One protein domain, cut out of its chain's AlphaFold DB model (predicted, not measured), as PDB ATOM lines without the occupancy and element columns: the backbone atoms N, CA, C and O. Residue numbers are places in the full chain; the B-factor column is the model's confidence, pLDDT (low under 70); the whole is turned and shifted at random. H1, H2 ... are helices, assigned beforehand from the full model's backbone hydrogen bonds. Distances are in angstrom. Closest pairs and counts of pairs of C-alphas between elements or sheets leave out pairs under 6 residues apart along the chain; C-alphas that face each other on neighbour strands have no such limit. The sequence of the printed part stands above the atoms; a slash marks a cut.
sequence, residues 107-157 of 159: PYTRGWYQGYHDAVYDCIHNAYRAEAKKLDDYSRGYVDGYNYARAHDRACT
ATOM      1  N   PRO A 107      67.919  -7.209  97.575       84.62
ATOM      2  CA  PRO A 107      68.637  -8.479  97.558       84.62
ATOM      3  C   PRO A 107      70.002  -8.373  96.871       84.62
ATOM      4  O   PRO A 107      70.951  -8.984  97.353       84.62
ATOM      5  N   TYR A 108      70.132  -7.561  95.817       88.81
ATOM      6  CA  TYR A 108      71.414  -7.339  95.143       88.81
ATOM      7  C   TYR A 108      72.434  -6.694  96.075       88.81
ATOM      8  O   TYR A 108      73.557  -7.172  96.187       88.81
ATOM      9  N   THR A 109      72.040  -5.636  96.787       88.19
ATOM     10  CA  THR A 109      72.932  -4.947  97.726       88.19
ATOM     11  C   THR A 109      73.386  -5.888  98.841       88.19
ATOM     12  O   THR A 109      74.572  -5.932  99.147       88.19
ATOM     13  N   ARG A 110      72.477  -6.704  99.391       85.00
ATOM     14  CA  ARG A 110      72.817  -7.732 100.392       85.00
ATOM     15  C   ARG A 110      73.814  -8.753  99.863       85.00
ATOM     16  O   ARG A 110      74.800  -9.039 100.535       85.00
ATOM     17  N   GLY A 111      73.558  -9.274  98.664       84.94
ATOM     18  CA  GLY A 111      74.464 -10.198  97.996       84.94
ATOM     19  C   GLY A 111      75.848  -9.587  97.826       84.94
ATOM     20  O   GLY A 111      76.830 -10.204  98.217       84.94
ATOM     21  N   TRP A 112      75.915  -8.347  97.333       90.00
ATOM     22  CA  TRP A 112      77.166  -7.623  97.104       90.00
ATOM     23  C   TRP A 112      78.035  -7.509  98.354       90.00
ATOM     24  O   TRP A 112      79.217  -7.842  98.296       90.00
ATOM     25  N   TYR A 113      77.456  -7.124  99.493       88.44
ATOM     26  CA  TYR A 113      78.215  -7.065 100.742       88.44
ATOM     27  C   TYR A 113      78.701  -8.445 101.183       88.44
ATOM     28  O   TYR A 113      79.879  -8.595 101.498       88.44
ATOM     29  N   GLN A 114      77.837  -9.464 101.141       86.50
ATOM     30  CA  GLN A 114      78.237 -10.819 101.519       86.50
ATOM     31  C   GLN A 114      79.396 -11.328 100.650       86.50
ATOM     32  O   GLN A 114      80.395 -11.802 101.181       86.50
ATOM     33  N   GLY A 115      79.293 -11.186  99.326       88.50
ATOM     34  CA  GLY A 115      80.337 -11.618  98.400       88.50
ATOM     35  C   GLY A 115      81.654 -10.876  98.611       88.50
ATOM     36  O   GLY A 115      82.713 -11.499  98.599       88.50
ATOM     37  N   TYR A 116      81.598  -9.566  98.872       90.69
ATOM     38  CA  TYR A 116      82.779  -8.774  99.220       90.69
ATOM     39  C   TYR A 116      83.471  -9.311 100.481       90.69
ATOM     40  O   TYR A 116      84.678  -9.550 100.472       90.69
ATOM     41  N   HIS A 117      82.719  -9.523 101.566       87.38
ATOM     42  CA  HIS A 117      83.279  -9.998 102.834       87.38
ATOM     43  C   HIS A 117      83.837 -11.418 102.737       87.38
ATOM     44  O   HIS A 117      84.923 -11.673 103.259       87.38
ATOM     45  N   ASP A 118      83.138 -12.312 102.035       87.44
ATOM     46  CA  ASP A 118      83.605 -13.676 101.792       87.44
ATOM     47  C   ASP A 118      84.916 -13.669 100.990       87.44
ATOM     48  O   ASP A 118      85.861 -14.356 101.366       87.44
ATOM     49  N   ALA A 119      85.027 -12.838  99.946       89.38
ATOM     50  CA  ALA A 119      86.264 -12.692  99.176       89.38
ATOM     51  C   ALA A 119      87.433 -12.179 100.025       89.38
ATOM     52  O   ALA A 119      88.534 -12.717  99.931       89.38
ATOM     53  N   VAL A 120      87.206 -11.156 100.856       89.44
ATOM     54  CA  VAL A 120      88.238 -10.634 101.766       89.44
ATOM     55  C   VAL A 120      88.687 -11.715 102.749       89.44
ATOM     56  O   VAL A 120      89.888 -11.909 102.934       89.44
ATOM     57  N   TYR A 121      87.744 -12.449 103.349       87.75
ATOM     58  CA  TYR A 121      88.055 -13.568 104.237       87.75
ATOM     59  C   TYR A 121      88.884 -14.642 103.518       87.75
ATOM     60  O   TYR A 121      89.912 -15.082 104.033       87.75
ATOM     61  N   ASP A 122      88.476 -15.015 102.308       88.88
ATOM     62  CA  ASP A 122      89.152 -16.011 101.481       88.88
ATOM     63  C   ASP A 122      90.583 -15.589 101.118       88.88
ATOM     64  O   ASP A 122      91.495 -16.409 101.207       88.88
ATOM     65  N   CYS A 123      90.813 -14.314 100.787       88.50
ATOM     66  CA  CYS A 123      92.155 -13.783 100.539       88.50
ATOM     67  C   CYS A 123      93.043 -13.846 101.790       88.50
ATOM     68  O   CYS A 123      94.168 -14.331 101.725       88.50
ATOM     69  N   ILE A 124      92.517 -13.446 102.955       87.94
ATOM     70  CA  ILE A 124      93.260 -13.497 104.227       87.94
ATOM     71  C   ILE A 124      93.622 -14.941 104.605       87.94
ATOM     72  O   ILE A 124      94.702 -15.192 105.143       87.94
ATOM     73  N   HIS A 125      92.728 -15.894 104.338       86.00
ATOM     74  CA  HIS A 125      92.865 -17.285 104.773       86.00
ATOM     75  C   HIS A 125      93.333 -18.259 103.679       86.00
ATOM     76  O   HIS A 125      93.390 -19.462 103.937       86.00
ATOM     77  N   ASN A 126      93.699 -17.773 102.487       77.81
ATOM     78  CA  ASN A 126      94.053 -18.591 101.317       77.81
ATOM     79  C   ASN A 126      92.998 -19.666 100.976       77.81
ATOM     80  O   ASN A 126      93.333 -20.788 100.587       77.81
ATOM     81  N   ALA A 127      91.716 -19.334 101.135       71.62
ATOM     82  CA  ALA A 127      90.589 -20.175 100.743       71.62
ATOM     83  C   ALA A 127      89.993 -19.692  99.406       71.62
ATOM     84  O   ALA A 127      90.285 -18.590  98.944       71.62
ATOM     85  N   TYR A 128      89.194 -20.533  98.742       65.12
ATOM     86  CA  TYR A 128      88.482 -20.134  97.524       65.12
ATOM     87  C   TYR A 128      87.068 -20.713  97.502       65.12
ATOM     88  O   TYR A 128      86.890 -21.926  97.373       65.12
ATOM     89  N   ARG A 129      86.061 -19.844  97.601       64.25
ATOM     90  CA  ARG A 129      84.638 -20.193  97.530       64.25
ATOM     91  C   ARG A 129      83.881 -19.225  96.622       64.25
ATOM     92  O   ARG A 129      83.102 -18.404  97.084       64.25
ATOM     93  N   ALA A 130      84.043 -19.357  95.308       58.41
ATOM     94  CA  ALA A 130      83.131 -18.711  94.364       58.41
ATOM     95  C   ALA A 130      82.098 -19.730  93.853       58.41
ATOM     96  O   ALA A 130      82.326 -20.402  92.851       58.41
ATOM     97  N   GLU A 131      80.955 -19.864  94.536       57.34
ATOM     98  CA  GLU A 131      79.813 -20.647  94.038       57.34
ATOM     99  C   GLU A 131      78.600 -19.737  93.795       57.34
ATOM    100  O   GLU A 131      77.894 -19.351  94.725       57.34
ATOM    101  N   ALA A 132      78.301 -19.433  92.529       55.88
ATOM    102  CA  ALA A 132      77.031 -18.815  92.150       55.88
ATOM    103  C   ALA A 132      75.968 -19.911  91.982       55.88
ATOM    104  O   ALA A 132      75.970 -20.633  90.986       55.88
ATOM    105  N   LYS A 133      75.066 -20.081  92.960       56.50
ATOM    106  CA  LYS A 133      74.089 -21.190  92.926       56.50
ATOM    107  C   LYS A 133      72.806 -20.908  92.139       56.50
ATOM    108  O   LYS A 133      72.148 -21.877  91.768       56.50
ATOM    109  N   LYS A 134      72.448 -19.651  91.840       67.06
ATOM    110  CA  LYS A 134      71.284 -19.268  91.006       67.06
ATOM    111  C   LYS A 134      71.501 -17.904  90.334       67.06
ATOM    112  O   LYS A 134      72.355 -17.143  90.756       67.06
ATOM    113  N   LEU A 135      70.731 -17.595  89.288       74.50
ATOM    114  CA  LEU A 135      70.755 -16.305  88.578       74.50
ATOM    115  C   LEU A 135      69.651 -15.386  89.132       74.50
ATOM    116  O   LEU A 135      68.691 -15.051  88.445       74.50
ATOM    117  N   ASP A 136      69.750 -15.052  90.416       85.62
ATOM    118  CA  ASP A 136      68.886 -14.072  91.081       85.62
ATOM    119  C   ASP A 136      69.670 -12.800  91.439       85.62
ATOM    120  O   ASP A 136      70.900 -12.764  91.371       85.62
ATOM    121  N   ASP A 137      68.954 -11.725  91.785       85.12
ATOM    122  CA  ASP A 137      69.566 -10.426  92.095       85.12
ATOM    123  C   ASP A 137      70.590 -10.530  93.231       85.12
ATOM    124  O   ASP A 137      71.635  -9.885  93.164       85.12
ATOM    125  N   TYR A 138      70.322 -11.377  94.230       86.56
ATOM    126  CA  TYR A 138      71.248 -11.648  95.327       86.56
ATOM    127  C   TYR A 138      72.544 -12.281  94.823       86.56
ATOM    128  O   TYR A 138      73.626 -11.770  95.094       86.56
ATOM    129  N   SER A 139      72.450 -13.363  94.055       86.56
ATOM    130  CA  SER A 139      73.612 -14.090  93.551       86.56
ATOM    131  C   SER A 139      74.416 -13.252  92.558       86.56
ATOM    132  O   SER A 139      75.642 -13.329  92.558       86.56
ATOM    133  N   ARG A 140      73.755 -12.405  91.752       89.38
ATOM    134  CA  ARG A 140      74.445 -11.432  90.892       89.38
ATOM    135  C   ARG A 140      75.253 -10.446  91.731       89.38
ATOM    136  O   ARG A 140      76.450 -10.312  91.512       89.38
ATOM    137  N   GLY A 141      74.618  -9.830  92.731       88.31
ATOM    138  CA  GLY A 141      75.305  -8.934  93.659       88.31
ATOM    139  C   GLY A 141      76.487  -9.619  94.335       88.31
ATOM    140  O   GLY A 141      77.576  -9.061  94.348       88.31
ATOM    141  N   TYR A 142      76.297 -10.849  94.819       89.75
ATOM    142  CA  TYR A 142      77.341 -11.655  95.454       89.75
ATOM    143  C   TYR A 142      78.576 -11.813  94.575       89.75
ATOM    144  O   TYR A 142      79.683 -11.502  95.009       89.75
ATOM    145  N   VAL A 143      78.396 -12.243  93.327       89.62
ATOM    146  CA  VAL A 143      79.513 -12.416  92.392       89.62
ATOM    147  C   VAL A 143      80.206 -11.082  92.108       89.62
ATOM    148  O   VAL A 143      81.436 -11.020  92.125       89.62
ATOM    149  N   ASP A 144      79.442 -10.008  91.902       91.25
ATOM    150  CA  ASP A 144      79.994  -8.677  91.637       91.25
ATOM    151  C   ASP A 144      80.817  -8.156  92.827       91.25
ATOM    152  O   ASP A 144      81.925  -7.649  92.644       91.25
ATOM    153  N   GLY A 145      80.318  -8.328  94.053       90.38
ATOM    154  CA  GLY A 145      81.021  -7.951  95.281       90.38
ATOM    155  C   GLY A 145      82.286  -8.774  95.513       90.38
ATOM    156  O   GLY A 145      83.339  -8.211  95.818       90.38
ATOM    157  N   TYR A 146      82.208 -10.087  95.293       91.38
ATOM    158  CA  TYR A 146      83.340 -11.003  95.426       91.38
ATOM    159  C   TYR A 146      84.469 -10.654  94.444       91.38
ATOM    160  O   TYR A 146      85.632 -10.525  94.829       91.38
ATOM    161  N   ASN A 147      84.129 -10.428  93.172       90.69
ATOM    162  CA  ASN A 147      85.098 -10.029  92.150       90.69
ATOM    163  C   ASN A 147      85.700  -8.648  92.438       90.69
ATOM    164  O   ASN A 147      86.907  -8.462  92.277       90.69
ATOM    165  N   TYR A 148      84.881  -7.698  92.899       93.06
ATOM    166  CA  TYR A 148      85.347  -6.363  93.265       93.06
ATOM    167  C   TYR A 148      86.368  -6.412  94.409       93.06
ATOM    168  O   TYR A 148      87.447  -5.834  94.283       93.06
ATOM    169  N   ALA A 149      86.076  -7.135  95.494       90.75
ATOM    170  CA  ALA A 149      87.004  -7.297  96.613       90.75
ATOM    171  C   ALA A 149      88.347  -7.881  96.158       90.75
ATOM    172  O   ALA A 149      89.400  -7.355  96.500       90.75
ATOM    173  N   ARG A 150      88.337  -8.911  95.307       88.31
ATOM    174  CA  ARG A 150      89.584  -9.504  94.803       88.31
ATOM    175  C   ARG A 150      90.420  -8.551  93.951       88.31
ATOM    176  O   ARG A 150      91.642  -8.649  93.969       88.31
ATOM    177  N   ALA A 151      89.774  -7.659  93.206       89.81
ATOM    178  CA  ALA A 151      90.451  -6.704  92.336       89.81
ATOM    179  C   ALA A 151      90.931  -5.439  93.067       89.81
ATOM    180  O   ALA A 151      91.887  -4.807  92.619       89.81
ATOM    181  N   HIS A 152      90.269  -5.051  94.162       92.56
ATOM    182  CA  HIS A 152      90.448  -3.727  94.765       92.56
ATOM    183  C   HIS A 152      90.747  -3.736  96.265       92.56
ATOM    184  O   HIS A 152      91.316  -2.763  96.762       92.56
ATOM    185  N   ASP A 153      90.374  -4.783  97.001       90.69
ATOM    186  CA  ASP A 153      90.636  -4.839  98.435       90.69
ATOM    187  C   ASP A 153      92.121  -5.106  98.692       90.69
ATOM    188  O   ASP A 153      92.777  -5.935  98.050       90.69
ATOM    189  N   ARG A 154      92.663  -4.380  99.666       90.56
ATOM    190  CA  ARG A 154      94.061  -4.471 100.073       90.56
ATOM    191  C   ARG A 154      94.429  -5.885 100.528       90.56
ATOM    192  O   ARG A 154      95.524  -6.347 100.224       90.56
ATOM    193  N   ALA A 155      93.525  -6.566 101.226       86.06
ATOM    194  CA  ALA A 155      93.720  -7.929 101.696       86.06
ATOM    195  C   ALA A 155      93.861  -8.937 100.550       86.06
ATOM    196  O   ALA A 155      94.473  -9.970 100.751       86.06
ATOM    197  N   CYS A 156      93.326  -8.638  99.363       84.44
ATOM    198  CA  CYS A 156      93.417  -9.505  98.188       84.44
ATOM    199  C   CYS A 156      94.530  -9.115  97.211       84.44
ATOM    200  O   CYS A 156      95.013  -9.960  96.461       84.44
ATOM    201  N   THR A 157      94.918  -7.842  97.189       87.12
ATOM    202  CA  THR A 157      95.858  -7.290  96.199       87.12
ATOM    203  C   THR A 157      97.304  -7.221  96.685       87.12
ATOM    204  O   THR A 157      98.200  -7.038  95.869       87.12
TER     205      THR A 157
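AT A GLANCE: This is residues 107 to 157 of the 159 residues of an uncharacterized protein of Ktedonosporobacter rubrisoli (UniProt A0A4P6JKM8). Two long helices, H1 and H2, pack side by side along their length and run the same way, slightly crossed, while the link between them, residues 126 to 136, runs back along the pair from the end of H1 to the start of H2. The very short helix H3 lies just past the end of H2, turned aside from it, and packs on residues 119 to 124 of H1. The printed part has 51 residues with three named helices in the order H1, H2, H3 and no named strand; its class is all helix. It is compact, with a radius of gyration of the C-alphas of 10.1 A, and elongated, spanning 28 by 17 by 13 A.

IN THESE COORDINATES: The longest helix, H1, covers residues 107 to 125 and measures 26.8 A from C-alpha 107 at (68.637, -8.479, 97.558) to C-alpha 125 at (92.865, -17.285, 104.773). H2 covers residues 137 to 152, 22.1 A from first to last C-alpha, and begins at C-alpha 137 at (69.566, -10.426, 92.095). H3 covers residues 154 to 157, 5.1 A, and ends at C-alpha 157 at (95.858, -7.290, 96.199).

HOW THE PARTS SIT: H1 and H2 touch, their closest C-alphas being those of Gly 111 and Tyr 142, 4.1 A apart. They run the same way at a steep tilt of 38 degrees, only just past shallow. H1 touches H3 with residues 119 to 124 alone; the closest C-alphas, of Cys 123 and Cys 156, are 5.0 A apart. H2 and H3 touch only at the corner, H2 with residues 149 to 151 alone; the closest C-alphas, of Arg 150 and Cys 156, are 5.1 A apart. In H1 and H2 every O i to N i+4 pair is within hydrogen-bond range; H3 is too short for such a pair.

THE WHOLE: The two C-alphas farthest apart, those of Lys 134 and Arg 154, are 28.6 A apart. The printed part has no cut. The link from H1 to H2 is long, with 11 residues, and that from H2 to H3 is tight, with 1 residue. The mean pLDDT of the printed part is 83.8; residues 128 to 134 are under 70.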